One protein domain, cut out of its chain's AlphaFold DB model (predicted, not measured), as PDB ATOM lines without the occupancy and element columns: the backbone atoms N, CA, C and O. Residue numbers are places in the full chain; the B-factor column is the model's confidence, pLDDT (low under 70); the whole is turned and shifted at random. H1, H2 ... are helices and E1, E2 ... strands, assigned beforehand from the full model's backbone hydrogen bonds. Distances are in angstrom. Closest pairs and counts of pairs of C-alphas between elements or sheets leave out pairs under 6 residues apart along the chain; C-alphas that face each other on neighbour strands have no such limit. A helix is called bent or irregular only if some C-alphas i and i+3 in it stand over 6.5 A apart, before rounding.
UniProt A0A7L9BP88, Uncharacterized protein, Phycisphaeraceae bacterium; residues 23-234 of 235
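Overview. This is residues 23 to 234 of the 235 residues of an uncharacterized protein of Phycisphaeraceae bacterium (UniProt A0A7L9BP88). Two strongly twisted sheets stand partly face to face as a rough sandwich, E5, E9, E3, E1 and E13 making one, and E2, E4, E6, E7, E8, E10, E11, E12 and E14 the other, which is branched. Residues 221 to 234, of which 221 to 232 belong to H2, stick out as an arm at one end, while the short helix H1 lies at the opposite end of the body. The printed part has 212 residues with fourteen named strands and two named helices, in the order E1 to E8, H1, E9 to E14, H2, and its class is mixed, helices and strands. The five-strand sheet has the order E5, E9, E3, E1, E13 and is mixed; in the branched sheet E2 and E14 are parallel and the other pairs antiparallel. The whole is only just compact, close to loose, with a radius of gyration of the C-alphas of 19.9 A and spans of 78 by 36 by 30 A, the arm adding to the longest.

Arrangement. E1, residues 26 to 32, is antiparallel to E3, residues 50 to 58, at 158 degrees, with N 28 and O 56 2.9 A apart. E1 is parallel to the edge strand E13, residues 205 to 207, with N 27 and O 205 at 2.9 A. E9, residues 150 to 158, is the other neighbour of E3, antiparallel, with N 53 and O 155 at 3.0 A. The edge strand E5, residues 82 to 85, is antiparallel to E9, with N 84 and O 156 at 2.9 A. In the branched sheet E4, residues 64 to 75, bends by 68 degrees at residue 67. E7, residues 112 to 117, and E8, residues 130 to 133, lie on one side of E4, and E10, residues 167 to 176, and E11, residues 187 to 190, on the other side. These four are antiparallel to E4, with N 115 and O 72 at 2.8 A, N 70 and O 130 at 2.9 A, N 71 and O 175 at 2.9 A, and N 66 and O 188 at 2.7 A. E6, residues 104 to 109, forms a hairpin with E7, with N 107 and O 114 at 2.8 A. E12, residues 199 to 201, forms a hairpin with E11, with N 189 and O 199 at 2.8 A. E14, residues 209 to 213, is antiparallel to E10, with N 169 and O 211 at 2.8 A, and parallel to E2, residues 42 to 45, with N 45 and O 212 at 2.9 A. E13 runs on into E14 across a break of 1 residue, at 9 degrees. Between the sheets, the closest C-alphas of E1 and E10 are those of Val 29 and Trp 172, 6.5 A apart, and those of E8 and E9 are Phe 132 and Ala 152, 6.6 A. H1, residues 137 to 143, and H2, residues 217 to 232, are on neither sheet. Every O i to N i+4 pair is within hydrogen-bond range in H2; in H1 1 of 3 is, and 2 of 4 O i to N i+3 pairs.

Along the chain. E1 begins at C-alpha 26, (20.992, -28.998, 12.139), and is 19.3 A long. E3 measures 25.5 A, E4 31.2 A, E9 23.8 A and E10 27.1 A. H1 is irregular, with C-alphas 139 and 142 9.3 A apart. H2, 22.8 A long, ends at C-alpha 232, (38.448, -80.794, -2.916).

Size, cuts and confidence. The C-alphas of Thr 194 and Arg 234 are the two farthest apart, 79.5 A. The printed part has no cut. The links from E5 to E6 and from E7 to E8 are long. Mean pLDDT of the printed part is 91.3; residue 23 and residues 179 to 184 are under 70.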
ATOM      1  N   VAL A  23      18.263 -25.717   2.968       68.12
ATOM      2  CA  VAL A  23      19.314 -25.539   3.966       68.12
ATOM      3  C   VAL A  23      18.609 -25.535   5.312       68.12
ATOM      4  O   VAL A  23      17.944 -24.570   5.651       68.12
ATOM      5  N   ARG A  24      18.685 -26.642   6.051       82.00
ATOM      6  CA  ARG A  24      18.062 -26.764   7.373       82.00
ATOM      7  C   ARG A  24      19.102 -26.501   8.452       82.00
ATOM      8  O   ARG A  24      20.262 -26.885   8.315       82.00
ATOM      9  N   SER A  25      18.674 -25.865   9.539       89.25
ATOM     10  CA  SER A  25      19.496 -25.800  10.750       89.25
ATOM     11  C   SER A  25      19.580 -27.189  11.374       89.25
ATOM     12  O   SER A  25      18.571 -27.893  11.456       89.25
ATOM     13  N   GLY A  26      20.767 -27.603  11.797       92.94
ATOM     14  CA  GLY A  26      20.992 -28.998  12.139       92.94
ATOM     15  C   GLY A  26      22.346 -29.288  12.753       92.94
ATOM     16  O   GLY A  26      23.235 -28.438  12.755       92.94
ATOM     17  N   LEU A  27      22.483 -30.512  13.249       95.94
ATOM     18  CA  LEU A  27      23.768 -31.108  13.583       95.94
ATOM     19  C   LEU A  27      23.980 -32.321  12.676       95.94
ATOM     20  O   LEU A  27      23.108 -33.180  12.576       95.94
ATOM     21  N   GLU A  28      25.136 -32.391  12.036       96.06
ATOM     22  CA  GLU A  28      25.521 -33.501  11.165       96.06
ATOM     23  C   GLU A  28      26.794 -34.149  11.715       96.06
ATOM     24  O   GLU A  28      27.763 -33.464  12.055       96.06
ATOM     25  N   VAL A  29      26.788 -35.475  11.834       97.94
ATOM     26  CA  VAL A  29      28.009 -36.245  12.071       97.94
ATOM     27  C   VAL A  29      28.663 -36.495  10.720       97.94
ATOM     28  O   VAL A  29      27.986 -36.870   9.771       97.94
ATOM     29  N   ARG A  30      29.978 -36.307  10.629       98.25
ATOM     30  CA  ARG A  30      30.764 -36.607   9.429       98.25
ATOM     31  C   ARG A  30      32.037 -37.345   9.777       98.25
ATOM     32  O   ARG A  30      32.539 -37.258  10.898       98.25
ATOM     33  N   VAL A  31      32.574 -38.046   8.791       98.56
ATOM     34  CA  VAL A  31      33.783 -38.858   8.909       98.56
ATOM     35  C   VAL A  31      34.826 -38.450   7.874       98.56
ATOM     36  O   VAL A  31      34.487 -38.015   6.773       98.56
ATOM     37  N   SER A  32      36.101 -38.586   8.235       98.44
ATOM     38  CA  SER A  32      37.248 -38.261   7.385       98.44
ATOM     39  C   SER A  32      38.357 -39.300   7.551       98.44
ATOM     40  O   SER A  32      38.679 -39.723   8.664       98.44
ATOM     41  N   THR A  33      38.961 -39.707   6.435       98.31
ATOM     42  CA  THR A  33      40.099 -40.644   6.382       98.31
ATOM     43  C   THR A  33      41.412 -39.967   5.989       98.31
ATOM     44  O   THR A  33      42.438 -40.632   5.886       98.31
ATOM     45  N   ASP A  34      41.388 -38.660   5.747       97.50
ATOM     46  CA  ASP A  34      42.502 -37.843   5.256       97.50
ATOM     47  C   ASP A  34      42.810 -36.693   6.221       97.50
ATOM     48  O   ASP A  34      43.132 -35.580   5.829       97.50
ATOM     49  N   ASN A  35      42.712 -36.983   7.521       96.06
ATOM     50  CA  ASN A  35      43.059 -36.055   8.593       96.06
ATOM     51  C   ASN A  35      42.267 -34.728   8.567       96.06
ATOM     52  O   ASN A  35      42.735 -33.709   9.072       96.06
ATOM     53  N   GLY A  36      41.043 -34.763   8.034       96.38
ATOM     54  CA  GLY A  36      40.109 -33.641   8.023       96.38
ATOM     55  C   GLY A  36      40.160 -32.779   6.763       96.38
ATOM     56  O   GLY A  36      39.454 -31.768   6.729       96.38
ATOM     57  N   ASP A  37      40.942 -33.167   5.749       96.69
ATOM     58  CA  ASP A  37      40.989 -32.475   4.456       96.69
ATOM     59  C   ASP A  37      39.655 -32.619   3.704       96.69
ATOM     60  O   ASP A  37      39.146 -31.650   3.133       96.69
ATOM     61  N   THR A  38      39.038 -33.806   3.753       97.25
ATOM     62  CA  THR A  38      37.695 -34.060   3.222       97.25
ATOM     63  C   THR A  38      36.788 -34.722   4.254       97.25
ATOM     64  O   THR A  38      37.216 -35.523   5.082       97.25
ATOM     65  N   TRP A  39      35.500 -34.375   4.200       97.69
ATOM     66  CA  TRP A  39      34.467 -34.873   5.109       97.69
ATOM     67  C   TRP A  39      33.308 -35.462   4.317       97.69
ATOM     68  O   TRP A  39      32.791 -34.816   3.404       97.69
ATOM     69  N   ALA A  40      32.880 -36.661   4.698       98.00
ATOM     70  CA  ALA A  40      31.780 -37.379   4.068       98.00
ATOM     71  C   ALA A  40      30.847 -37.994   5.117       98.00
ATOM     72  O   ALA A  40      31.228 -38.175   6.273       98.00
ATOM     73  N   ASP A  41      29.648 -38.383   4.691       97.94
ATOM     74  CA  ASP A  41      28.680 -39.084   5.550       97.94
ATOM     75  C   ASP A  41      28.971 -40.594   5.590       97.94
ATOM     76  O   ASP A  41      28.454 -41.332   6.424       97.94
ATOM     77  N   LYS A  42      29.831 -41.080   4.684       98.31
ATOM     78  CA  LYS A  42      30.236 -42.481   4.601       98.31
ATOM     79  C   LYS A  42      31.663 -42.636   4.089       98.31
ATOM     80  O   LYS A  42      32.013 -42.059   3.062       98.31
ATOM     81  N   VAL A  43      32.444 -43.505   4.729       98.31
ATOM     82  CA  VAL A  43      33.766 -43.940   4.238       98.31
ATOM     83  C   VAL A  43      33.903 -45.462   4.253       98.31
ATOM     84  O   VAL A  43      33.199 -46.157   4.984       98.31
ATOM     85  N   ASN A  44      34.811 -45.986   3.428       97.69
ATOM     86  CA  ASN A  44      35.236 -47.383   3.470       97.69
ATOM     87  C   ASN A  44      36.667 -47.434   3.994       97.69
ATOM     88  O   ASN A  44      37.526 -46.724   3.473       97.69
ATOM     89  N   VAL A  45      36.930 -48.283   4.981       97.44
ATOM     90  CA  VAL A  45      38.254 -48.404   5.597       97.44
ATOM     91  C   VAL A  45      38.636 -49.858   5.812       97.44
ATOM     92  O   VAL A  45      37.782 -50.742   5.868       97.44
ATOM     93  N   LEU A  46      39.937 -50.102   5.932       96.19
ATOM     94  CA  LEU A  46      40.466 -51.404   6.321       96.19
ATOM     95  C   LEU A  46      40.537 -51.511   7.855       96.19
ATOM     96  O   LEU A  46      40.675 -50.483   8.529       96.19
ATOM     97  N   PRO A  47      40.522 -52.728   8.419       96.38
ATOM     98  CA  PRO A  47      40.871 -52.958   9.819       96.38
ATOM     99  C   PRO A  47      42.201 -52.292  10.193       96.38
ATOM    100  O   PRO A  47      43.142 -52.291   9.398       96.38
ATOM    101  N   GLY A  48      42.285 -51.713  11.391       96.25
ATOM    102  CA  GLY A  48      43.462 -50.968  11.855       96.25
ATOM    103  C   GLY A  48      43.522 -49.504  11.409       96.25
ATOM    104  O   GLY A  48      44.436 -48.790  11.819       96.25
ATOM    105  N   SER A  49      42.580 -49.037  10.583       97.69
ATOM    106  CA  SER A  49      42.545 -47.636  10.144       97.69
ATOM    107  C   SER A  49      42.098 -46.698  11.266       97.69
ATOM    108  O   SER A  49      41.256 -47.045  12.099       97.69
ATOM    109  N   THR A  50      42.604 -45.470  11.224       97.88
ATOM    110  CA  THR A  50      42.107 -44.354  12.031       97.88
ATOM    111  C   THR A  50      41.222 -43.456  11.173       97.88
ATOM    112  O   THR A  50      41.577 -43.122  10.045       97.88
ATOM    113  N   VAL A  51      40.073 -43.066  11.714       98.25
ATOM    114  CA  VAL A  51      39.066 -42.221  11.071       98.25
ATOM    115  C   VAL A  51      38.757 -41.064  12.006       98.25
ATOM    116  O   VAL A  51      38.494 -41.269  13.191       98.25
ATOM    117  N   LEU A  52      38.787 -39.837  11.496       98.19
ATOM    118  CA  LEU A  52      38.272 -38.702  12.247       98.19
ATOM    119  C   LEU A  52      36.752 -38.702  12.164       98.19
ATOM    120  O   LEU A  52      36.186 -38.887  11.091       98.19
ATOM    121  N   VAL A  53      36.102 -38.461  13.294       98.19
ATOM    122  CA  VAL A  53      34.654 -38.268  13.377       98.19
ATOM    123  C   VAL A  53      34.431 -36.863  13.911       98.19
ATOM    124  O   VAL A  53      35.032 -36.492  14.915       98.19
ATOM    125  N   ALA A  54      33.594 -36.067  13.264       97.75
ATOM    126  CA  ALA A  54      33.304 -34.710  13.699       97.75
ATOM    127  C   ALA A  54      31.808 -34.440  13.696       97.75
ATOM    128  O   ALA A  54      31.047 -35.066  12.961       97.75
ATOM    129  N   ILE A  55      31.403 -33.487  14.529       97.81
ATOM    130  CA  ILE A  55      30.041 -32.962  14.543       97.81
ATOM    131  C   ILE A  55      30.102 -31.542  14.025       97.81
ATOM    132  O   ILE A  55      30.809 -30.696  14.582       97.81
ATOM    133  N   PHE A  56      29.334 -31.290  12.980       97.31
ATOM    134  CA  PHE A  56      29.188 -29.986  12.374       97.31
ATOM    135  C   PHE A  56      27.809 -29.419  12.686       97.31
ATOM    136  O   PHE A  56      26.803 -30.122  12.625       97.31
ATOM    137  N   GLY A  57      27.751 -28.132  13.015       96.12
ATOM    138  CA  GLY A  57      26.499 -27.398  13.098       96.12
ATOM    139  C   GLY A  57      26.233 -26.627  11.815       96.12
ATOM    140  O   GLY A  57      27.076 -25.854  11.356       96.12
ATOM    141  N   ARG A  58      25.036 -26.807  11.264       94.69
ATOM    142  CA  ARG A  58      24.485 -25.996  10.178       94.69
ATOM    143  C   ARG A  58      23.418 -25.068  10.719       94.69
ATOM    144  O   ARG A  58      22.665 -25.426  11.625       94.69
ATOM    145  N   PHE A  59      23.314 -23.888  10.131       92.69
ATOM    146  CA  PHE A  59      22.271 -22.933  10.479       92.69
ATOM    147  C   PHE A  59      21.704 -22.253   9.237       92.69
ATOM    148  O   PHE A  59      22.385 -22.073   8.231       92.69
ATOM    149  N   GLU A  60      20.435 -21.878   9.314       91.06
ATOM    150  CA  GLU A  60      19.713 -21.172   8.261       91.06
ATOM    151  C   GLU A  60      19.309 -19.794   8.786       91.06
ATOM    152  O   GLU A  60      18.835 -19.684   9.918       91.06
ATOM    153  N   ASN A  61      19.491 -18.744   7.976       90.81
ATOM    154  CA  ASN A  61      19.096 -17.370   8.316       90.81
ATOM    155  C   ASN A  61      19.635 -16.885   9.681       90.81
ATOM    156  O   ASN A  61      18.973 -16.133  10.396       90.81
ATOM    157  N   ALA A  62      20.843 -17.319  10.043       94.31
ATOM    158  CA  ALA A  62      21.525 -16.935  11.271       94.31
ATOM    159  C   ALA A  62      22.942 -16.433  10.969       94.31
ATOM    160  O   ALA A  62      23.519 -16.732   9.927       94.31
ATOM    161  N   TYR A  63      23.492 -15.661  11.900       96.12
ATOM    162  CA  TYR A  63      24.853 -15.137  11.855       96.12
ATOM    163  C   TYR A  63      25.899 -16.190  12.242       96.12
ATOM    164  O   TYR A  63      27.025 -16.156  11.759       96.12
ATOM    165  N   GLY A  64      25.539 -17.124  13.122       96.00
ATOM    166  CA  GLY A  64      26.428 -18.213  13.498       96.00
ATOM    167  C   GLY A  64      25.830 -19.171  14.509       96.00
ATOM    168  O   GLY A  64      24.786 -18.905  15.113       96.00
ATOM    169  N   LEU A  65      26.532 -20.278  14.716       96.56
ATOM    170  CA  LEU A  65      26.175 -21.284  15.702       96.56
ATOM    171  C   LEU A  65      26.494 -20.778  17.114       96.56
ATOM    172  O   LEU A  65      27.569 -20.246  17.379       96.56
ATOM    173  N   GLY A  66      25.545 -20.940  18.029       95.38
ATOM    174  CA  GLY A  66      25.733 -20.631  19.441       95.38
ATOM    175  C   GLY A  66      26.229 -21.832  20.229       95.38
ATOM    176  O   GLY A  66      27.186 -21.721  20.984       95.38
ATOM    177  N   GLY A  67      25.608 -22.993  20.041       95.19
ATOM    178  CA  GLY A  67      25.886 -24.170  20.856       95.19
ATOM    179  C   GLY A  67      24.735 -25.161  20.855       95.19
ATOM    180  O   GLY A  67      23.624 -24.816  20.446       95.19
ATOM    181  N   ALA A  68      24.987 -26.365  21.352       94.81
ATOM    182  CA  ALA A  68      23.971 -27.392  21.543       94.81
ATOM    183  C   ALA A  68      24.342 -28.322  22.704       94.81
ATOM    184  O   ALA A  68      25.516 -28.444  23.069       94.81
ATOM    185  N   THR A  69      23.328 -29.002  23.235       93.81
ATOM    186  CA  THR A  69      23.456 -30.101  24.198       93.81
ATOM    187  C   THR A  69      22.813 -31.332  23.573       93.81
ATOM    188  O   THR A  69      21.660 -31.271  23.146       93.81
ATOM    189  N   PHE A  70      23.527 -32.448  23.498       93.94
ATOM    190  CA  PHE A  70      23.032 -33.654  22.836       93.94
ATOM    191  C   PHE A  70      23.702 -34.917  23.376       93.94
ATOM    192  O   PHE A  70      24.699 -34.858  24.093       93.94
ATOM    193  N   ARG A  71      23.156 -36.071  23.000       93.50
ATOM    194  CA  ARG A  71      23.799 -37.375  23.146       93.50
ATOM    195  C   ARG A  71      24.081 -37.935  21.761       93.50
ATOM    196  O   ARG A  71      23.187 -37.975  20.918       93.50
ATOM    197  N   MET A  72      25.315 -38.364  21.536       95.44
ATOM    198  CA  MET A  72      25.700 -39.087  20.324       95.44
ATOM    199  C   MET A  72      25.982 -40.538  20.689       95.44
ATOM    200  O   MET A  72      26.519 -40.819  21.760       95.44
ATOM    201  N   GLN A  73      25.603 -41.444  19.799       96.00
ATOM    202  CA  GLN A  73      25.805 -42.874  19.952       96.00
ATOM    203  C   GLN A  73      26.495 -43.457  18.722       96.00
ATOM    204  O   GLN A  73      26.587 -42.820  17.668       96.00
ATOM    205  N   SER A  74      26.999 -44.670  18.896       97.19
ATOM    206  CA  SER A  74      27.448 -45.523  17.810       97.19
ATOM    207  C   SER A  74      27.131 -46.978  18.097       97.19
ATOM    208  O   SER A  74      27.144 -47.377  19.261       97.19
ATOM    209  N   ASP A  75      26.929 -47.745  17.031       96.94
ATOM    210  CA  ASP A  75      26.587 -49.167  17.067       96.94
ATOM    211  C   ASP A  75      27.553 -50.000  16.223       96.94
ATOM    212  O   ASP A  75      28.370 -49.485  15.454       96.94
ATOM    213  N   ASN A  76      27.419 -51.323  16.356       95.44
ATOM    214  CA  ASN A  76      28.157 -52.329  15.597       95.44
ATOM    215  C   ASN A  76      29.673 -52.238  15.789       95.44
ATOM    216  O   ASN A  76      30.444 -52.538  14.879       95.44
ATOM    217  N   ARG A  77      30.113 -51.845  16.984       94.00
ATOM    218  CA  ARG A  77      31.513 -51.894  17.399       94.00
ATOM    219  C   ARG A  77      31.980 -53.340  17.611       94.00
ATOM    220  O   ARG A  77      31.254 -54.139  18.198       94.00
ATOM    221  N   ALA A  78      33.216 -53.652  17.229       94.44
ATOM    222  CA  ALA A  78      33.902 -54.885  17.593       94.44
ATOM    223  C   ALA A  78      34.858 -54.668  18.777       94.44
ATOM    224  O   ALA A  78      35.169 -53.544  19.183       94.44
ATOM    225  N   ASP A  79      35.354 -55.766  19.337       93.94
ATOM    226  CA  ASP A  79      36.370 -55.704  20.380       93.94
ATOM    227  C   ASP A  79      37.690 -55.129  19.840       93.94
ATOM    228  O   ASP A  79      38.198 -55.511  18.780       93.94
ATOM    229  N   GLY A  80      38.258 -54.190  20.598       93.81
ATOM    230  CA  GLY A  80      39.491 -53.485  20.245       93.81
ATOM    231  C   GLY A  80      39.294 -52.211  19.423       93.81
ATOM    232  O   GLY A  80      40.262 -51.470  19.258       93.81
ATOM    233  N   ASP A  81      38.080 -51.911  18.951       96.81
ATOM    234  CA  ASP A  81      37.797 -50.568  18.443       96.81
ATOM    235  C   ASP A  81      37.893 -49.559  19.590       96.81
ATOM    236  O   ASP A  81      37.517 -49.848  20.733       96.81
ATOM    237  N   ALA A  82      38.341 -48.348  19.279       96.81
ATOM    238  CA  ALA A  82      38.505 -47.291  20.265       96.81
ATOM    239  C   ALA A  82      38.002 -45.953  19.732       96.81
ATOM    240  O   ALA A  82      38.173 -45.636  18.558       96.81
ATOM    241  N   MET A  83      37.435 -45.146  20.624       97.12
ATOM    242  CA  MET A  83      37.080 -43.762  20.349       97.12
ATOM    243  C   MET A  83      37.758 -42.861  21.381       97.12
ATOM    244  O   MET A  83      37.754 -43.156  22.576       97.12
ATOM    245  N   ALA A  84      38.348 -41.768  20.912       97.44
ATOM    246  CA  ALA A  84      39.027 -40.772  21.727       97.44
ATOM    247  C   ALA A  84      38.666 -39.360  21.256       97.44
ATOM    248  O   ALA A  84      38.194 -39.162  20.136       97.44
ATOM    249  N   PHE A  85      38.895 -38.358  22.103       97.19
ATOM    250  CA  PHE A  85      38.798 -36.968  21.667       97.19
ATOM    251  C   PHE A  85      39.907 -36.624  20.667       97.19
ATOM    252  O   PHE A  85      41.007 -37.175  20.728       97.19
ATOM    253  N   GLY A  86      39.593 -35.719  19.736       94.00
ATOM    254  CA  GLY A  86      40.535 -35.219  18.743       94.00
ATOM    255  C   GLY A  86      41.781 -34.583  19.358       94.00
ATOM    256  O   GLY A  86      41.778 -34.119  20.501       94.00
ATOM    257  N   ALA A  87      42.859 -34.523  18.576       89.62
ATOM    258  CA  ALA A  87      44.070 -33.832  18.993       89.62
ATOM    259  C   ALA A  87      43.767 -32.368  19.360       89.62
ATOM    260  O   ALA A  87      43.003 -31.683  18.683       89.62
ATOM    261  N   GLY A  88      44.371 -31.889  20.449       85.19
ATOM    262  CA  GLY A  88      44.203 -30.509  20.912       85.19
ATOM    263  C   GLY A  88      42.927 -30.234  21.716       85.19
ATOM    264  O   GLY A  88      42.719 -29.091  22.115       85.19
ATOM    265  N   THR A  89      42.095 -31.244  22.006       87.31
ATOM    266  CA  THR A  89      40.899 -31.076  22.842       87.31
ATOM    267  C   THR A  89      40.754 -32.176  23.893       87.31
ATOM    268  O   THR A  89      40.822 -33.364  23.600       87.31
ATOM    269  N   ALA A  90      40.537 -31.776  25.148       87.25
ATOM    270  CA  ALA A  90      40.279 -32.695  26.263       87.25
ATOM    271  C   ALA A  90      38.782 -33.005  26.451       87.25
ATOM    272  O   ALA A  90      38.424 -33.843  27.273       87.25
ATOM    273  N   THR A  91      37.905 -32.311  25.719       91.69
ATOM    274  CA  THR A  91      36.437 -32.403  25.839       91.69
ATOM    275  C   THR A  91      35.764 -32.727  24.504       91.69
ATOM    276  O   THR A  91      34.539 -32.676  24.394       91.69
ATOM    277  N   GLY A  92      36.549 -32.978  23.454       94.19
ATOM    278  CA  GLY A  92      36.060 -33.172  22.091       94.19
ATOM    279  C   GLY A  92      35.570 -31.896  21.413       94.19
ATOM    280  O   GLY A  92      35.312 -31.930  20.220       94.19
ATOM    281  N   ARG A  93      35.449 -30.763  22.116       95.81
ATOM    282  CA  ARG A  93      35.039 -29.478  21.526       95.81
ATOM    283  C   ARG A  93      36.124 -28.948  20.594       95.81
ATOM    284  O   ARG A  93      37.298 -28.947  20.970       95.81
ATOM    285  N   ALA A  94      35.730 -28.477  19.418       92.69
ATOM    286  CA  ALA A  94      36.630 -27.881  18.441       92.69
ATOM    287  C   ALA A  94      36.796 -26.370  18.679       92.69
ATOM    288  O   ALA A  94      35.831 -25.666  18.973       92.69
ATOM    289  N   GLY A  95      38.031 -25.876  18.530       87.69
ATOM    290  CA  GLY A  95      38.381 -24.452  18.448       87.69
ATOM    291  C   GLY A  95      37.579 -23.513  19.356       87.69
ATOM    292  O   GLY A  95      37.659 -23.568  20.585       87.69
ATOM    293  N   VAL A  96      36.815 -22.619  18.726       92.38
ATOM    294  CA  VAL A  96      36.069 -21.529  19.374       92.38
ATOM    295  C   VAL A  96      34.827 -21.985  20.151       92.38
ATOM    296  O   VAL A  96      34.257 -21.197  20.908       92.38
ATOM    297  N   PHE A  97      34.437 -23.259  20.029       94.56
ATOM    298  CA  PHE A  97      33.293 -23.853  20.726       94.56
ATOM    299  C   PHE A  97      33.641 -24.413  22.116       94.56
ATOM    300  O   PHE A  97      32.869 -25.178  22.697       94.56
ATOM    301  N   ASN A  98      34.799 -24.044  22.671       90.94
ATOM    302  CA  ASN A  98      35.283 -24.516  23.968       90.94
ATOM    303  C   ASN A  98      34.794 -23.679  25.170       90.94
ATOM    304  O   ASN A  98      35.490 -23.561  26.179       90.94
ATOM    305  N   PHE A  99      33.616 -23.057  25.080       88.75
ATOM    306  CA  PHE A  99      33.046 -22.291  26.189       88.75
ATOM    307  C   PHE A  99      32.113 -23.145  27.064       88.75
ATOM    308  O   PHE A  99      31.600 -24.178  26.641       88.75
ATOM    309  N   GLY A 100      31.875 -22.694  28.298       84.69
ATOM    310  CA  GLY A 100      31.009 -23.378  29.265       84.69
ATOM    311  C   GLY A 100      31.730 -24.420  30.131       84.69
ATOM    312  O   GLY A 100      32.738 -25.001  29.737       84.69
ATOM    313  N   ALA A 101      31.195 -24.648  31.334       80.81
ATOM    314  CA  ALA A 101      31.828 -25.464  32.379       80.81
ATOM    315  C   ALA A 101      31.577 -26.977  32.256       80.81
ATOM    316  O   ALA A 101      32.208 -27.759  32.962       80.81
ATOM    317  N   ALA A 102      30.649 -27.398  31.395       84.12
ATOM    318  CA  ALA A 102      30.336 -28.811  31.231       84.12
ATOM    319  C   ALA A 102      31.539 -29.571  30.649       84.12
ATOM    320  O   ALA A 102      32.199 -29.089  29.729       84.12
ATOM    321  N   THR A 103      31.813 -30.755  31.178       93.06
ATOM    322  CA  THR A 103      32.819 -31.680  30.657       93.06
ATOM    323  C   THR A 103      32.116 -32.791  29.892       93.06
ATOM    324  O   THR A 103      31.078 -33.294  30.324       93.06
ATOM    325  N   ASN A 104      32.673 -33.173  28.747       95.31
ATOM    326  CA  ASN A 104      32.155 -34.270  27.936       95.31
ATOM    327  C   ASN A 104      32.996 -35.524  28.203       95.31
ATOM    328  O   ASN A 104      34.192 -35.411  28.479       95.31
ATOM    329  N   ALA A 105      32.395 -36.702  28.085       96.38
ATOM    330  CA  ALA A 105      33.092 -37.979  28.171       96.38
ATOM    331  C   ALA A 105      32.588 -38.954  27.107       96.38
ATOM    332  O   ALA A 105      31.429 -38.907  26.693       96.38
ATOM    333  N   ILE A 106      33.483 -39.846  26.689       97.00
ATOM    334  CA  ILE A 106      33.157 -40.993  25.846       97.00
ATOM    335  C   ILE A 106      33.006 -42.202  26.764       97.00
ATOM    336  O   ILE A 106      33.941 -42.586  27.467       97.00
ATOM    337  N   PHE A 107      31.828 -42.807  26.739       96.50
ATOM    338  CA  PHE A 107      31.507 -44.034  27.442       96.50
ATOM    339  C   PHE A 107      31.538 -45.193  26.450       96.50
ATOM    340  O   PHE A 107      30.914 -45.153  25.393       96.50
ATOM    341  N   THR A 108      32.304 -46.223  26.787       94.38
ATOM    342  CA  THR A 108      32.304 -47.487  26.053       94.38
ATOM    343  C   THR A 108      31.148 -48.345  26.541       94.38
ATOM    344  O   THR A 108      31.026 -48.574  27.743       94.38
ATOM    345  N   GLU A 109      30.348 -48.852  25.610       90.00
ATOM    346  CA  GLU A 109      29.208 -49.722  25.889       90.00
ATOM    347  C   GLU A 109      29.349 -51.031  25.093       90.00
ATOM    348  O   GLU A 109      30.222 -51.172  24.230       90.00
ATOM    349  N   ALA A 110      28.539 -52.039  25.419       88.00
ATOM    350  CA  ALA A 110      28.575 -53.306  24.695       88.00
ATOM    351  C   ALA A 110      28.113 -53.083  23.247       88.00
ATOM    352  O   ALA A 110      26.965 -52.722  23.016       88.00
ATOM    353  N   GLY A 111      29.013 -53.293  22.282       91.12
ATOM    354  CA  GLY A 111      28.719 -53.110  20.858       91.12
ATOM    355  C   GLY A 111      28.712 -51.656  20.376       91.12
ATOM    356  O   GLY A 111      28.385 -51.429  19.214       91.12
ATOM    357  N   GLY A 112      29.121 -50.687  21.204       94.00
ATOM    358  CA  GLY A 112      29.015 -49.278  20.839       94.00
ATOM    359  C   GLY A 112      29.800 -48.303  21.713       94.00
ATOM    360  O   GLY A 112      30.594 -48.671  22.585       94.00
ATOM    361  N   PHE A 113      29.552 -47.025  21.458       95.12
ATOM    362  CA  PHE A 113      30.023 -45.909  22.270       95.12
ATOM    363  C   PHE A 113      28.918 -44.882  22.431       95.12
ATOM    364  O   PHE A 113      28.119 -44.673  21.520       95.12
ATOM    365  N   ARG A 114      28.961 -44.162  23.545       95.31
ATOM    366  CA  ARG A 114      28.126 -42.997  23.804       95.31
ATOM    367  C   ARG A 114      29.001 -41.804  24.150       95.31
ATOM    368  O   ARG A 114      29.890 -41.898  24.990       95.31
ATOM    369  N   LEU A 115      28.718 -40.664  23.540       95.12
ATOM    370  CA  LEU A 115      29.238 -39.370  23.957       95.12
ATOM    371  C   LEU A 115      28.171 -38.658  24.792       95.12
ATOM    372  O   LEU A 115      27.052 -38.437  24.319       95.12
ATOM    373  N   ASP A 116      28.536 -38.278  26.015       94.69
ATOM    374  CA  ASP A 116      27.624 -37.643  26.968       94.69
ATOM    375  C   ASP A 116      28.357 -36.651  27.891       94.69
ATOM    376  O   ASP A 116      29.572 -36.444  27.782       94.69
ATOM    377  N   ALA A 117      27.630 -36.037  28.824       93.94
ATOM    378  CA  ALA A 117      28.224 -35.316  29.938       93.94
ATOM    379  C   ALA A 117      29.048 -36.281  30.801       93.94
ATOM    380  O   ALA A 117      28.587 -37.361  31.170       93.94
ATOM    381  N   ALA A 118      30.245 -35.865  31.213       94.19
ATOM    382  CA  ALA A 118      31.115 -36.690  32.051       94.19
ATOM    383  C   ALA A 118      30.482 -37.049  33.407       94.19
ATOM    384  O   ALA A 118      30.817 -38.071  34.001       94.19
ATOM    385  N   SER A 119      29.548 -36.225  33.886       92.69
ATOM    386  CA  SER A 119      28.789 -36.467  35.112       92.69
ATOM    387  C   SER A 119      27.648 -37.483  34.962       92.69
ATOM    388  O   SER A 119      27.026 -37.802  35.970       92.69
ATOM    389  N   ASP A 120      27.350 -37.984  33.754       92.06
ATOM    390  CA  ASP A 120      26.251 -38.934  33.500       92.06
ATOM    391  C   ASP A 120      26.729 -40.288  32.956       92.06
ATOM    392  O   ASP A 120      26.259 -40.817  31.943       92.06
ATOM    393  N   ALA A 121      27.670 -40.893  33.681       90.00
ATOM    394  CA  ALA A 121      28.183 -42.219  33.350       90.00
ATOM    395  C   ALA A 121      27.082 -43.291  33.295       90.00
ATOM    396  O   ALA A 121      27.153 -44.194  32.466       90.00
ATOM    397  N   ALA A 122      26.037 -43.162  34.118       89.31
ATOM    398  CA  ALA A 122      24.922 -44.105  34.174       89.31
ATOM    399  C   ALA A 122      23.858 -43.896  33.080       89.31
ATOM    400  O   ALA A 122      22.911 -44.676  33.023       89.31
ATOM    401  N   ASN A 123      23.993 -42.868  32.229       86.69
ATOM    402  CA  ASN A 123      22.995 -42.519  31.209       86.69
ATOM    403  C   ASN A 123      21.595 -42.264  31.790       86.69
ATOM    404  O   ASN A 123      20.575 -42.579  31.171       86.69
ATOM    405  N   ALA A 124      21.538 -41.774  33.025       81.06
ATOM    406  CA  ALA A 124      20.300 -41.641  33.779       81.06
ATOM    407  C   ALA A 124      19.670 -40.249  33.600       81.06
ATOM    408  O   ALA A 124      18.478 -40.064  33.859       81.06
ATOM    409  N   GLY A 125      20.453 -39.257  33.169       77.75
ATOM    410  CA  GLY A 125      20.028 -37.870  33.063       77.75
ATOM    411  C   GLY A 125      19.442 -37.530  31.696       77.75
ATOM    412  O   GLY A 125      20.154 -37.391  30.710       77.75
ATOM    413  N   ARG A 126      18.137 -37.232  31.626       74.00
ATOM    414  CA  ARG A 126      17.546 -36.649  30.399       74.00
ATOM    415  C   ARG A 126      18.059 -35.245  30.063       74.00
ATOM    416  O   ARG A 126      17.966 -34.840  28.913       74.00
ATOM    417  N   ASN A 127      18.604 -34.528  31.043       77.88
ATOM    418  CA  ASN A 127      19.167 -33.187  30.852       77.88
ATOM    419  C   ASN A 127      20.703 -33.207  30.773       77.88
ATOM    420  O   ASN A 127      21.322 -32.161  30.589       77.88
ATOM    421  N   ALA A 128      21.322 -34.375  30.962       84.62
ATOM    422  CA  ALA A 128      22.752 -34.548  30.802       84.62
ATOM    423  C   ALA A 128      23.045 -34.877  29.334       84.62
ATOM    424  O   ALA A 128      22.329 -35.653  28.702       84.62
ATOM    425  N   GLY A 129      24.029 -34.183  28.777       90.44
ATOM    426  CA  GLY A 129      24.430 -34.320  27.388       90.44
ATOM    427  C   GLY A 129      25.815 -33.752  27.174       90.44
ATOM    428  O   GLY A 129      26.263 -32.864  27.909       90.44
ATOM    429  N   ALA A 130      26.473 -34.227  26.128       93.69
ATOM    430  CA  ALA A 130      27.644 -33.556  25.620       93.69
ATOM    431  C   ALA A 130      27.252 -32.180  25.089       93.69
ATOM    432  O   ALA A 130      26.199 -31.986  24.478       93.69
ATOM    433  N   THR A 131      28.103 -31.204  25.367       94.75
ATOM    434  CA  THR A 131      27.837 -29.802  25.061       94.75
ATOM    435  C   THR A 131      28.992 -29.187  24.313       94.75
ATOM    436  O   THR A 131      30.158 -29.494  24.576       94.75
ATOM    437  N   PHE A 132      28.662 -28.236  23.454       95.12
ATOM    438  CA  PHE A 132      29.602 -27.258  22.930       95.12
ATOM    439  C   PHE A 132      28.932 -25.884  22.927       95.12
ATOM    440  O   PHE A 132      27.710 -25.775  22.786       95.12
ATOM    441  N   LEU A 133      29.725 -24.832  23.110       95.38
ATOM    442  CA  LEU A 133      29.228 -23.463  23.178       95.38
ATOM    443  C   LEU A 133      30.292 -22.506  22.652       95.38
ATOM    444  O   LEU A 133      31.452 -22.567  23.058       95.38
ATOM    445  N   GLN A 134      29.873 -21.582  21.802       95.44
ATOM    446  CA  GLN A 134      30.657 -20.440  21.367       95.44
ATOM    447  C   GLN A 134      30.265 -19.209  22.187       95.44
ATOM    448  O   GLN A 134      29.111 -19.035  22.580       95.44
ATOM    449  N   ARG A 135      31.228 -18.323  22.460       95.31
ATOM    450  CA  ARG A 135      30.922 -17.011  23.057       95.31
ATOM    451  C   ARG A 135      30.039 -16.199  22.105       95.31
ATOM    452  O   ARG A 135      30.112 -16.383  20.895       95.31
ATOM    453  N   SER A 136      29.250 -15.264  22.638       96.12
ATOM    454  CA  SER A 136      28.408 -14.413  21.792       96.12
ATOM    455  C   SER A 136      29.240 -13.603  20.788       96.12
ATOM    456  O   SER A 136      30.367 -13.224  21.119       96.12
ATOM    457  N   PRO A 137      28.699 -13.281  19.597       97.00
ATOM    458  CA  PRO A 137      29.387 -12.472  18.592       97.00
ATOM    459  C   PRO A 137      29.970 -11.181  19.161       97.00
ATOM    460  O   PRO A 137      31.147 -10.882  18.959       97.00
ATOM    461  N   SER A 138      29.180 -10.475  19.974       96.56
ATOM    462  CA  SER A 138      29.579  -9.215  20.597       96.56
ATOM    463  C   SER A 138      30.778  -9.355  21.547       96.56
ATOM    464  O   SER A 138      31.537  -8.409  21.715       96.56
ATOM    465  N   ALA A 139      30.932 -10.513  22.199       96.12
ATOM    466  CA  ALA A 139      31.995 -10.776  23.168       96.12
ATOM    467  C   ALA A 139      33.219 -11.458  22.540       96.12
ATOM    468  O   ALA A 139      34.339 -11.276  23.012       96.12
ATOM    469  N   ALA A 140      33.009 -12.273  21.505       95.12
ATOM    470  CA  ALA A 140      34.058 -12.995  20.797       95.12
ATOM    471  C   ALA A 140      34.783 -12.120  19.760       95.12
ATOM    472  O   ALA A 140      35.968 -12.339  19.501       95.12
ATOM    473  N   GLY A 141      34.094 -11.133  19.173       94.62
ATOM    474  CA  GLY A 141      34.650 -10.272  18.132       94.62
ATOM    475  C   GLY A 141      35.147 -11.088  16.936       94.62
ATOM    476  O   GLY A 141      34.424 -11.925  16.402       94.62
ATOM    477  N   VAL A 142      36.407 -10.880  16.543       93.38
ATOM    478  CA  VAL A 142      37.050 -11.621  15.438       93.38
ATOM    479  C   VAL A 142      37.230 -13.117  15.715       93.38
ATOM    480  O   VAL A 142      37.452 -13.880  14.786       93.38
ATOM    481  N   GLY A 143      37.135 -13.546  16.978       94.00
ATOM    482  CA  GLY A 143      37.202 -14.956  17.366       94.00
ATOM    483  C   GLY A 143      35.868 -15.698  17.252       94.00
ATOM    484  O   GLY A 143      35.774 -16.831  17.709       94.00
ATOM    485  N   PHE A 144      34.824 -15.060  16.718       96.50
ATOM    486  CA  PHE A 144      33.541 -15.706  16.462       96.50
ATOM    487  C   PHE A 144      33.585 -16.441  15.113       96.50
ATOM    488  O   PHE A 144      33.759 -15.807  14.073       96.50
ATOM    489  N   ASP A 145      33.398 -17.760  15.123       96.94
ATOM    490  CA  ASP A 145      33.282 -18.561  13.904       96.94
ATOM    491  C   ASP A 145      31.883 -18.411  13.287       96.94
ATOM    492  O   ASP A 145      30.862 -18.590  13.958       96.94
ATOM    493  N   GLN A 146      31.864 -18.035  12.010       96.19
ATOM    494  CA  GLN A 146      30.668 -17.831  11.183       96.19
ATOM    495  C   GLN A 146      30.583 -18.855  10.044       96.19
ATOM    496  O   GLN A 146      29.736 -18.724   9.160       96.19
ATOM    497  N   SER A 147      31.482 -19.844  10.015       96.75
ATOM    498  CA  SER A 147      31.450 -20.901   9.012       96.75
ATOM    499  C   SER A 147      30.123 -21.661   9.064       96.75
ATOM    500  O   SER A 147      29.485 -21.796  10.107       96.75
ATOM    501  N   ASN A 148      29.661 -22.115   7.901       94.81
ATOM    502  CA  ASN A 148      28.424 -22.875   7.771       94.81
ATOM    503  C   ASN A 148      28.613 -23.935   6.673       94.81
ATOM    504  O   ASN A 148      28.549 -23.600   5.487       94.81
ATOM    505  N   PRO A 149      28.888 -25.199   7.028       95.81
ATOM    506  CA  PRO A 149      28.852 -25.759   8.381       95.81
ATOM    507  C   PRO A 149      30.036 -25.320   9.267       95.81
ATOM    508  O   PRO A 149      31.139 -25.135   8.758       95.81
ATOM    509  N   ALA A 150      29.819 -25.227  10.584       96.12
ATOM    510  CA  ALA A 150      30.873 -25.011  11.583       96.12
ATOM    511  C   ALA A 150      31.217 -26.312  12.314       96.12
ATOM    512  O   ALA A 150      30.323 -26.985  12.828       96.12
ATOM    513  N   MET A 151      32.502 -26.667  12.400       97.06
ATOM    514  CA  MET A 151      32.942 -27.852  13.145       97.06
ATOM    515  C   MET A 151      32.892 -27.571  14.649       97.06
ATOM    516  O   MET A 151      33.662 -26.765  15.165       97.06
ATOM    517  N   ALA A 152      32.004 -28.262  15.357       96.38
ATOM    518  CA  ALA A 152      31.753 -28.038  16.774       96.38
ATOM    519  C   ALA A 152      32.495 -29.036  17.671       96.38
ATOM    520  O   ALA A 152      32.940 -28.682  18.768       96.38
ATOM    521  N   MET A 153      32.645 -30.283  17.215       97.25
ATOM    522  CA  MET A 153      33.360 -31.330  17.944       97.25
ATOM    523  C   MET A 153      34.185 -32.220  17.016       97.25
ATOM    524  O   MET A 153      33.816 -32.408  15.860       97.25
ATOM    525  N   LEU A 154      35.277 -32.778  17.543       97.19
ATOM    526  CA  LEU A 154      36.205 -33.657  16.840       97.19
ATOM    527  C   LEU A 154      36.623 -34.842  17.721       97.19
ATOM    528  O   LEU A 154      37.001 -34.688  18.887       97.19
ATOM    529  N   PHE A 155      36.623 -36.020  17.110       97.44
ATOM    530  CA  PHE A 155      36.971 -37.303  17.699       97.44
ATOM    531  C   PHE A 155      37.877 -38.091  16.758       97.44
ATOM    532  O   PHE A 155      37.915 -37.863  15.548       97.44
ATOM    533  N   VAL A 156      38.570 -39.063  17.334       97.88
ATOM    534  CA  VAL A 156      39.368 -40.055  16.624       97.88
ATOM    535  C   VAL A 156      38.754 -41.414  16.905       97.88
ATOM    536  O   VAL A 156      38.619 -41.806  18.064       97.88
ATOM    537  N   TYR A 157      38.391 -42.126  15.849       97.88
ATOM    538  CA  TYR A 157      37.936 -43.502  15.905       97.88
ATOM    539  C   TYR A 157      38.993 -44.420  15.298       97.88
ATOM    540  O   TYR A 157      39.443 -44.206  14.173       97.88
ATOM    541  N   THR A 158      39.378 -45.459  16.023       97.75
ATOM    542  CA  THR A 158      40.323 -46.473  15.558       97.75
ATOM    543  C   THR A 158      39.581 -47.785  15.386       97.75
ATOM    544  O   THR A 158      39.051 -48.324  16.358       97.75
ATOM    545  N   VAL A 159      39.570 -48.303  14.158       97.00
ATOM    546  CA  VAL A 159      39.044 -49.637  13.847       97.00
ATOM    547  C   VAL A 159      40.067 -50.672  14.305       97.00
ATOM    548  O   VAL A 159      41.243 -50.579  13.953       97.00
ATOM    549  N   SER A 160      39.634 -51.680  15.056       95.75
ATOM    550  CA  SER A 160      40.477 -52.786  15.510       95.75
ATOM    551  C   SER A 160      41.189 -53.457  14.335       95.75
ATOM    552  O   SER A 160      40.570 -53.804  13.333       95.75
ATOM    553  N   GLY A 161      42.501 -53.676  14.450       91.31
ATOM    554  CA  GLY A 161      43.272 -54.412  13.440       91.31
ATOM    555  C   GLY A 161      43.030 -55.926  13.455       91.31
ATOM    556  O   GLY A 161      43.387 -56.615  12.503       91.31
ATOM    557  N   ALA A 162      42.438 -56.455  14.530       89.00
ATOM    558  CA  ALA A 162      42.148 -57.884  14.670       89.00
ATOM    559  C   ALA A 162      40.831 -58.292  13.991       89.00
ATOM    560  O   ALA A 162      40.630 -59.465  13.666       89.00
ATOM    561  N   ASP A 163      39.939 -57.330  13.773       84.62
ATOM    562  CA  ASP A 163      38.617 -57.574  13.226       84.62
ATOM    563  C   ASP A 163      38.640 -57.566  11.696       84.62
ATOM    564  O   ASP A 163      38.834 -56.532  11.074       84.62
ATOM    565  N   ASN A 164      38.429 -58.727  11.077       86.25
ATOM    566  CA  ASN A 164      38.349 -58.863   9.620       86.25
ATOM    567  C   ASN A 164      36.905 -59.025   9.122       86.25
ATOM    568  O   ASN A 164      36.702 -59.446   7.980       86.25
ATOM    569  N   ALA A 165      35.904 -58.759   9.963       90.38
ATOM    570  CA  ALA A 165      34.509 -58.847   9.567       90.38
ATOM    571  C   ALA A 165      34.111 -57.673   8.661       90.38
ATOM    572  O   ALA A 165      34.541 -56.535   8.842       90.38
ATOM    573  N   LEU A 166      33.240 -57.957   7.690       93.56
ATOM    574  CA  LEU A 166      32.522 -56.912   6.968       93.56
ATOM    575  C   LEU A 166      31.438 -56.357   7.897       93.56
ATOM    576  O   LEU A 166      30.527 -57.096   8.271       93.56
ATOM    577  N   ARG A 167      31.515 -55.070   8.242       95.56
ATOM    578  CA  ARG A 167      30.489 -54.401   9.052       95.56
ATOM    579  C   ARG A 167      30.400 -52.909   8.773       95.56
ATOM    580  O   ARG A 167      31.331 -52.310   8.239       95.56
ATOM    581  N   THR A 168      29.283 -52.328   9.184       97.44
ATOM    582  CA  THR A 168      29.040 -50.888   9.164       97.44
ATOM    583  C   THR A 168      28.960 -50.406  10.598       97.44
ATOM    584  O   THR A 168      28.122 -50.892  11.348       97.44
ATOM    585  N   ILE A 169      29.840 -49.483  10.969       97.19
ATOM    586  CA  ILE A 169      29.762 -48.753  12.230       97.19
ATOM    587  C   ILE A 169      28.954 -47.494  11.955       97.19
ATOM    588  O   ILE A 169      29.345 -46.675  11.118       97.19
ATOM    589  N   ASP A 170      27.835 -47.361  12.647       97.81
ATOM    590  CA  ASP A 170      26.940 -46.219  12.535       97.81
ATOM    591  C   ASP A 170      27.237 -45.232  13.658       97.81
ATOM    592  O   ASP A 170      27.453 -45.636  14.796       97.81
ATOM    593  N   PHE A 171      27.225 -43.940  13.348       97.62
ATOM    594  CA  PHE A 171      27.299 -42.851  14.313       97.62
ATOM    595  C   PHE A 171      26.109 -41.931  14.109       97.62
ATOM    596  O   PHE A 171      25.858 -41.495  12.988       97.62
ATOM    597  N   TRP A 172      25.402 -41.573  15.175       96.69
ATOM    598  CA  TRP A 172      24.281 -40.645  15.070       96.69
ATOM    599  C   TRP A 172      24.094 -39.838  16.348       96.69
ATOM    600  O   TRP A 172      24.531 -40.215  17.438       96.69
ATOM    601  N   ILE A 173      23.418 -38.702  16.205       94.94
ATOM    602  CA  ILE A 173      22.911 -37.940  17.339       94.94
ATOM    603  C   ILE A 173      21.555 -38.531  17.691       94.94
ATOM    604  O   ILE A 173      20.602 -38.442  16.924       94.94
ATOM    605  N   ASP A 174      21.506 -39.173  18.845       90.12
ATOM    606  CA  ASP A 174      20.347 -39.917  19.316       90.12
ATOM    607  C   ASP A 174      19.272 -38.982  19.886       90.12
ATOM    608  O   ASP A 174      18.087 -39.121  19.602       90.12
ATOM    609  N   GLU A 175      19.691 -37.975  20.654       87.00
ATOM    610  CA  GLU A 175      18.769 -37.028  21.275       87.00
ATOM    611  C   GLU A 175      19.426 -35.655  21.437       87.00
ATOM    612  O   GLU A 175      20.559 -35.546  21.915       87.00
ATOM    613  N   LEU A 176      18.687 -34.589  21.111       90.50
ATOM    614  CA  LEU A 176      19.000 -33.248  21.603       90.50
ATOM    615  C   LEU A 176      18.472 -33.118  23.028       90.50
ATOM    616  O   LEU A 176      17.285 -33.322  23.289       90.50
ATOM    617  N   LYS A 177      19.339 -32.712  23.947       85.19
ATOM    618  CA  LYS A 177      19.021 -32.623  25.370       85.19
ATOM    619  C   LYS A 177      18.468 -31.233  25.685       85.19
ATOM    620  O   LYS A 177      19.092 -30.216  25.381       85.19
ATOM    621  N   GLY A 178      17.270 -31.194  26.258       74.06
ATOM    622  CA  GLY A 178      16.605 -29.965  26.690       74.06
ATOM    623  C   GLY A 178      16.985 -29.553  28.111       74.06
ATOM    624  O   GLY A 178      17.558 -30.322  28.879       74.06
ATOM    625  N   ALA A 179      16.618 -28.326  28.490       62.06
ATOM    626  CA  ALA A 179      16.787 -27.842  29.863       62.06
ATOM    627  C   ALA A 179      15.863 -28.558  30.874       62.06
ATOM    628  O   ALA A 179      16.090 -28.482  32.080       62.06
ATOM    629  N   ASN A 180      14.812 -29.232  30.395       59.62
ATOM    630  CA  ASN A 180      13.873 -30.002  31.206       59.62
ATOM    631  C   ASN A 180      13.340 -31.210  30.416       59.62
ATOM    632  O   ASN A 180      13.300 -31.172  29.190       59.62
ATOM    633  N   ALA A 181      12.841 -32.230  31.119       57.94
ATOM    634  CA  ALA A 181      12.346 -33.494  30.569       57.94
ATOM    635  C   ALA A 181      11.188 -33.355  29.562       57.94
ATOM    636  O   ALA A 181      10.900 -34.298  28.830       57.94
ATOM    637  N   THR A 182      10.509 -32.206  29.537       60.19
ATOM    638  CA  THR A 182       9.386 -31.906  28.634       60.19
ATOM    639  C   THR A 182       9.748 -30.956  27.493       60.19
ATOM    640  O   THR A 182       8.928 -30.753  26.600       60.19
ATOM    641  N   ALA A 183      10.940 -30.357  27.512       61.41
ATOM    642  CA  ALA A 183      11.386 -29.446  26.469       61.41
ATOM    643  C   ALA A 183      12.266 -30.214  25.472       61.41
ATOM    644  O   ALA A 183      13.250 -30.820  25.902       61.41
ATOM    645  N   PRO A 184      11.959 -30.195  24.161       64.19
ATOM    646  CA  PRO A 184      12.872 -30.756  23.173       64.19
ATOM    647  C   PRO A 184      14.217 -30.031  23.266       64.19
ATOM    648  O   PRO A 184      14.262 -28.826  23.536       64.19
ATOM    649  N   GLY A 185      15.318 -30.757  23.077       74.06
ATOM    650  CA  GLY A 185      16.618 -30.110  22.979       74.06
ATOM    651  C   GLY A 185      16.682 -29.164  21.787       74.06
ATOM    652  O   GLY A 185      15.925 -29.278  20.823       74.06
ATOM    653  N   VAL A 186      17.580 -28.192  21.886       84.88
ATOM    654  CA  VAL A 186      17.646 -27.064  20.958       84.88
ATOM    655  C   VAL A 186      19.067 -26.865  20.466       84.88
ATOM    656  O   VAL A 186      20.032 -27.070  21.205       84.88
ATOM    657  N   VAL A 187      19.187 -26.400  19.227       92.50
ATOM    658  CA  VAL A 187      20.427 -25.805  18.729       92.50
ATOM    659  C   VAL A 187      20.281 -24.302  18.855       92.50
ATOM    660  O   VAL A 187      19.330 -23.708  18.353       92.50
ATOM    661  N   SER A 188      21.211 -23.672  19.559       94.31
ATOM    662  CA  SER A 188      21.219 -22.224  19.703       94.31
ATOM    663  C   SER A 188      22.011 -21.575  18.573       94.31
ATOM    664  O   SER A 188      23.055 -22.085  18.166       94.31
ATOM    665  N   VAL A 189      21.518 -20.449  18.068       95.75
ATOM    666  CA  VAL A 189      22.123 -19.665  16.984       95.75
ATOM    667  C   VAL A 189      22.114 -18.185  17.339       95.75
ATOM    668  O   VAL A 189      21.265 -17.719  18.094       95.75
ATOM    669  N   TYR A 190      23.044 -17.419  16.793       97.12
ATOM    670  CA  TYR A 190      23.046 -15.964  16.903       97.12
ATOM    671  C   TYR A 190      22.509 -15.354  15.614       97.12
ATOM    672  O   TYR A 190      22.818 -15.841  14.535       97.12
ATOM    673  N   THR A 191      21.706 -14.297  15.706       96.06
ATOM    674  CA  THR A 191      21.036 -13.688  14.540       96.06
ATOM    675  C   THR A 191      21.756 -12.456  13.996       96.06
ATOM    676  O   THR A 191      21.440 -12.003  12.902       96.06
ATOM    677  N   SER A 192      22.729 -11.908  14.730       96.88
ATOM    678  CA  SER A 192      23.501 -10.735  14.307       96.88
ATOM    679  C   SER A 192      24.887 -10.694  14.955       96.88
ATOM    680  O   SER A 192      25.119 -11.320  15.990       96.88
ATOM    681  N   SER A 193      25.785  -9.877  14.402       96.81
ATOM    682  CA  SER A 193      27.119  -9.610  14.961       96.81
ATOM    683  C   SER A 193      27.094  -8.885  16.312       96.81
ATOM    684  O   SER A 193      28.063  -8.942  17.066       96.81
ATOM    685  N   THR A 194      25.986  -8.222  16.644       96.75
ATOM    686  CA  THR A 194      25.788  -7.512  17.915       96.75
ATOM    687  C   THR A 194      25.004  -8.330  18.938       96.75
ATOM    688  O   THR A 194      24.738  -7.841  20.034       96.75
ATOM    689  N   SER A 195      24.609  -9.563  18.604       97.12
ATOM    690  CA  SER A 195      23.838 -10.408  19.511       97.12
ATOM    691  C   SER A 195      24.644 -10.717  20.777       97.12
ATOM    692  O   SER A 195      25.780 -11.185  20.714       97.12
ATOM    693  N   THR A 196      24.028 -10.481  21.935       95.62
ATOM    694  CA  THR A 196      24.562 -10.841  23.260       95.62
ATOM    695  C   THR A 196      23.958 -12.144  23.789       95.62
ATOM    696  O   THR A 196      24.563 -12.808  24.626       95.62
ATOM    697  N   SER A 197      22.798 -12.544  23.265       94.06
ATOM    698  CA  SER A 197      22.105 -13.799  23.554       94.06
ATOM    699  C   SER A 197      21.810 -14.567  22.267       94.06
ATOM    700  O   SER A 197      21.709 -13.981  21.184       94.06
ATOM    701  N   SER A 198      21.723 -15.892  22.379       93.62
ATOM    702  CA  SER A 198      21.360 -16.766  21.269       93.62
ATOM    703  C   SER A 198      19.850 -17.004  21.228       93.62
ATOM    704  O   SER A 198      19.150 -16.943  22.239       93.62
ATOM    705  N   PHE A 199      19.353 -17.278  20.030       92.31
ATOM    706  CA  PHE A 199      18.015 -17.774  19.760       92.31
ATOM    707  C   PHE A 199      18.036 -19.306  19.733       92.31
ATOM    708  O   PHE A 199      18.978 -19.901  19.213       92.31
ATOM    709  N   GLN A 200      17.009 -19.952  20.283       91.12
ATOM    710  CA  GLN A 200      16.896 -21.411  20.303       91.12
ATOM    711  C   GLN A 200      16.085 -21.903  19.105       91.12
ATOM    712  O   GLN A 200      14.912 -21.562  18.965       91.12
ATOM    713  N   ASN A 201      16.697 -22.733  18.264       87.12
ATOM    714  CA  ASN A 201      16.015 -23.424  17.183       87.12
ATOM    715  C   ASN A 201      15.580 -24.821  17.648       87.12
ATOM    716  O   ASN A 201      16.405 -25.618  18.100       87.12
ATOM    717  N   THR A 202      14.280 -25.099  17.547       83.31
ATOM    718  CA  THR A 202      13.651 -26.382  17.896       83.31
ATOM    719  C   THR A 202      13.386 -27.265  16.676       83.31
ATOM    720  O   THR A 202      13.185 -28.466  16.832       83.31
ATOM    721  N   ASN A 203      13.400 -26.702  15.463       84.81
ATOM    722  CA  ASN A 203      13.276 -27.460  14.220       84.81
ATOM    723  C   ASN A 203      14.674 -27.793  13.699       84.81
ATOM    724  O   ASN A 203      15.201 -27.143  12.794       84.81
ATOM    725  N   VAL A 204      15.294 -28.768  14.357       89.06
ATOM    726  CA  VAL A 204      16.676 -29.166  14.110       89.06
ATOM    727  C   VAL A 204      16.687 -30.475  13.340       89.06
ATOM    728  O   VAL A 204      16.054 -31.451  13.739       89.06
ATOM    729  N   TRP A 205      17.432 -30.497  12.244       91.25
ATOM    730  CA  TRP A 205      17.708 -31.723  11.514       91.25
ATOM    731  C   TRP A 205      18.971 -32.400  12.049       91.25
ATOM    732  O   TRP A 205      19.959 -31.728  12.346       91.25
ATOM    733  N   LEU A 206      18.927 -33.722  12.193       93.88
ATOM    734  CA  LEU A 206      20.032 -34.527  12.699       93.88
ATOM    735  C   LEU A 206      20.427 -35.547  11.640       93.88
ATOM    736  O   LEU A 206      19.562 -36.258  11.125       93.88
ATOM    737  N   GLU A 207      21.720 -35.629  11.350       95.00
ATOM    738  CA  GLU A 207      22.273 -36.602  10.411       95.00
ATOM    739  C   GLU A 207      23.431 -37.376  11.038       95.00
ATOM    740  O   GLU A 207      24.217 -36.835  11.821       95.00
ATOM    741  N   GLY A 208      23.490 -38.668  10.719       96.44
ATOM    742  CA  GLY A 208      24.540 -39.580  11.152       96.44
ATOM    743  C   GLY A 208      25.562 -39.860  10.052       96.44
ATOM    744  O   GLY A 208      25.343 -39.535   8.889       96.44
ATOM    745  N   ALA A 209      26.649 -40.529  10.422       98.06
ATOM    746  CA  ALA A 209      27.678 -40.981   9.496       98.06
ATOM    747  C   ALA A 209      27.984 -42.469   9.664       98.06
ATOM    748  O   ALA A 209      27.698 -43.069  10.699       98.06
ATOM    749  N   GLN A 210      28.606 -43.053   8.644       98.38
ATOM    750  CA  GLN A 210      28.915 -44.477   8.583       98.38
ATOM    751  C   GLN A 210      30.382 -44.747   8.245       98.38
ATOM    752  O   GLN A 210      30.963 -44.154   7.332       98.38
ATOM    753  N   ILE A 211      30.965 -45.731   8.921       98.06
ATOM    754  CA  ILE A 211      32.256 -46.320   8.560       98.06
ATOM    755  C   ILE A 211      32.006 -47.764   8.135       98.06
ATOM    756  O   ILE A 211      31.629 -48.596   8.957       98.06
ATOM    757  N   ASN A 212      32.238 -48.089   6.863       97.62
ATOM    758  CA  ASN A 212      32.205 -49.480   6.416       97.62
ATOM    759  C   ASN A 212      33.605 -50.074   6.557       97.62
ATOM    760  O   ASN A 212      34.546 -49.636   5.889       97.62
ATOM    761  N   VAL A 213      33.732 -51.090   7.399       96.81
ATOM    762  CA  VAL A 213      34.958 -51.871   7.540       96.81
ATOM    763  C   VAL A 213      34.951 -52.947   6.465       96.81
ATOM    764  O   VAL A 213      34.091 -53.827   6.461       96.81
ATOM    765  N   VAL A 214      35.893 -52.862   5.527       95.06
ATOM    766  CA  VAL A 214      36.038 -53.818   4.427       95.06
ATOM    767  C   VAL A 214      37.210 -54.751   4.739       95.06
ATOM    768  O   VAL A 214      38.309 -54.261   5.006       95.06
ATOM    769  N   PRO A 215      37.026 -56.084   4.687       91.69
ATOM    770  CA  PRO A 215      38.109 -57.023   4.950       91.69
ATOM    771  C   PRO A 215      39.302 -56.789   4.022       91.69
ATOM    772  O   PRO A 215      39.136 -56.455   2.844       91.69
ATOM    773  N   THR A 216      40.515 -57.021   4.527       86.06
ATOM    774  CA  THR A 216      41.709 -56.933   3.681       86.06
ATOM    775  C   THR A 216      41.589 -57.911   2.501       86.06
ATOM    776  O   THR A 216      41.118 -59.040   2.680       86.06
ATOM    777  N   PRO A 217      42.020 -57.544   1.278       83.50
ATOM    778  CA  PRO A 217      41.886 -58.423   0.112       83.50
ATOM    779  C   PRO A 217      42.500 -59.817   0.320       83.50
ATOM    780  O   PRO A 217      41.972 -60.815  -0.170       83.50
ATOM    781  N   GLY A 218      43.583 -59.901   1.104       78.62
ATOM    782  CA  GLY A 218      44.209 -61.168   1.486       78.62
ATOM    783  C   GLY A 218      43.295 -62.071   2.319       78.62
ATOM    784  O   GLY A 218      43.260 -63.277   2.082       78.62
ATOM    785  N   ALA A 219      42.501 -61.506   3.234       79.38
ATOM    786  CA  ALA A 219      41.523 -62.265   4.010       79.38
ATOM    787  C   ALA A 219      40.411 -62.843   3.117       79.38
ATOM    788  O   ALA A 219      40.025 -64.001   3.286       79.38
ATOM    789  N   LEU A 220      39.953 -62.088   2.110       78.81
ATOM    790  CA  LEU A 220      38.978 -62.578   1.125       78.81
ATOM    791  C   LEU A 220      39.556 -63.720   0.276       78.81
ATOM    792  O   LEU A 220      38.894 -64.741   0.075       78.81
ATOM    793  N   ALA A 221      40.805 -63.585  -0.176       78.75
ATOM    794  CA  ALA A 221      41.498 -64.636  -0.919       78.75
ATOM    795  C   ALA A 221      41.677 -65.910  -0.077       78.75
ATOM    796  O   ALA A 221      41.465 -67.016  -0.577       78.75
ATOM    797  N   LEU A 222      42.017 -65.773   1.207       78.44
ATOM    798  CA  LEU A 222      42.203 -66.910   2.106       78.44
ATOM    799  C   LEU A 222      40.877 -67.618   2.421       78.44
ATOM    800  O   LEU A 222      40.834 -68.848   2.415       78.44
ATOM    801  N   MET A 223      39.782 -66.870   2.602       77.62
ATOM    802  CA  MET A 223      38.438 -67.450   2.718       77.62
ATOM    803  C   MET A 223      38.028 -68.202   1.443       77.62
ATOM    804  O   MET A 223      37.535 -69.330   1.524       77.62
ATOM    805  N   GLY A 224      38.300 -67.632   0.265       77.19
ATOM    806  CA  GLY A 224      38.044 -68.292  -1.017       77.19
ATOM    807  C   GLY A 224      38.843 -69.590  -1.192       77.19
ATOM    808  O   GLY A 224      38.284 -70.630  -1.552       77.19
ATOM    809  N   MET A 225      40.141 -69.570  -0.877       80.69
ATOM    810  CA  MET A 225      41.002 -70.758  -0.952       80.69
ATOM    811  C   MET A 225      40.635 -71.821   0.089       80.69
ATOM    812  O   MET A 225      40.655 -73.012  -0.227       80.69
ATOM    813  N   GLY A 226      40.251 -71.422   1.305       75.75
ATOM    814  CA  GLY A 226      39.760 -72.340   2.334       75.75
ATOM    815  C   GLY A 226      38.515 -73.105   1.878       75.75
ATOM    816  O   GLY A 226      38.452 -74.329   2.024       75.75
ATOM    817  N   GLY A 227      37.571 -72.415   1.228       78.06
ATOM    818  CA  GLY A 227      36.399 -73.042   0.609       78.06
ATOM    819  C   GLY A 227      36.764 -74.030  -0.508       78.06
ATOM    820  O   GLY A 227      36.235 -75.143  -0.552       78.06
ATOM    821  N   LEU A 228      37.723 -73.672  -1.368       79.50
ATOM    822  CA  LEU A 228      38.218 -74.541  -2.446       79.50
ATOM    823  C   LEU A 228      38.899 -75.814  -1.915       79.50
ATOM    824  O   LEU A 228      38.649 -76.909  -2.424       79.50
ATOM    825  N   LEU A 229      39.727 -75.699  -0.874       79.38
ATOM    826  CA  LEU A 229      40.395 -76.847  -0.251       79.38
ATOM    827  C   LEU A 229      39.398 -77.774   0.460       79.38
ATOM    828  O   LEU A 229      39.499 -78.996   0.324       79.38
ATOM    829  N   ALA A 230      38.402 -77.215   1.155       79.12
ATOM    830  CA  ALA A 230      37.323 -77.992   1.766       79.12
ATOM    831  C   ALA A 230      36.471 -78.723   0.711       79.12
ATOM    832  O   ALA A 230      36.117 -79.888   0.901       79.12
ATOM    833  N   GLY A 231      36.202 -78.077  -0.428       79.38
ATOM    834  CA  GLY A 231      35.505 -78.687  -1.561       79.38
ATOM    835  C   GLY A 231      36.278 -79.847  -2.195       79.38
ATOM    836  O   GLY A 231      35.682 -80.872  -2.529       79.38
ATOM    837  N   ARG A 232      37.611 -79.740  -2.312       81.81
ATOM    838  CA  ARG A 232      38.448 -80.794  -2.916       81.81
ATOM    839  C   ARG A 232      38.533 -82.064  -2.068       81.81
ATOM    840  O   ARG A 232      38.747 -83.130  -2.625       81.81
ATOM    841  N   ARG A 233      38.348 -81.975  -0.746       78.56
ATOM    842  CA  ARG A 233      38.417 -83.135   0.164       78.56
ATOM    843  C   ARG A 233      37.136 -83.989   0.185       78.56
ATOM    844  O   ARG A 233      37.128 -85.037   0.817       78.56
ATOM    845  N   ARG A 234      36.056 -83.545  -0.469       73.56
ATOM    846  CA  ARG A 234      34.780 -84.284  -0.574       73.56
ATOM    847  C   ARG A 234      34.593 -85.030  -1.903       73.56
ATOM    848  O   ARG A 234      33.493 -85.508  -2.165       73.56
TER     849      ARG A 234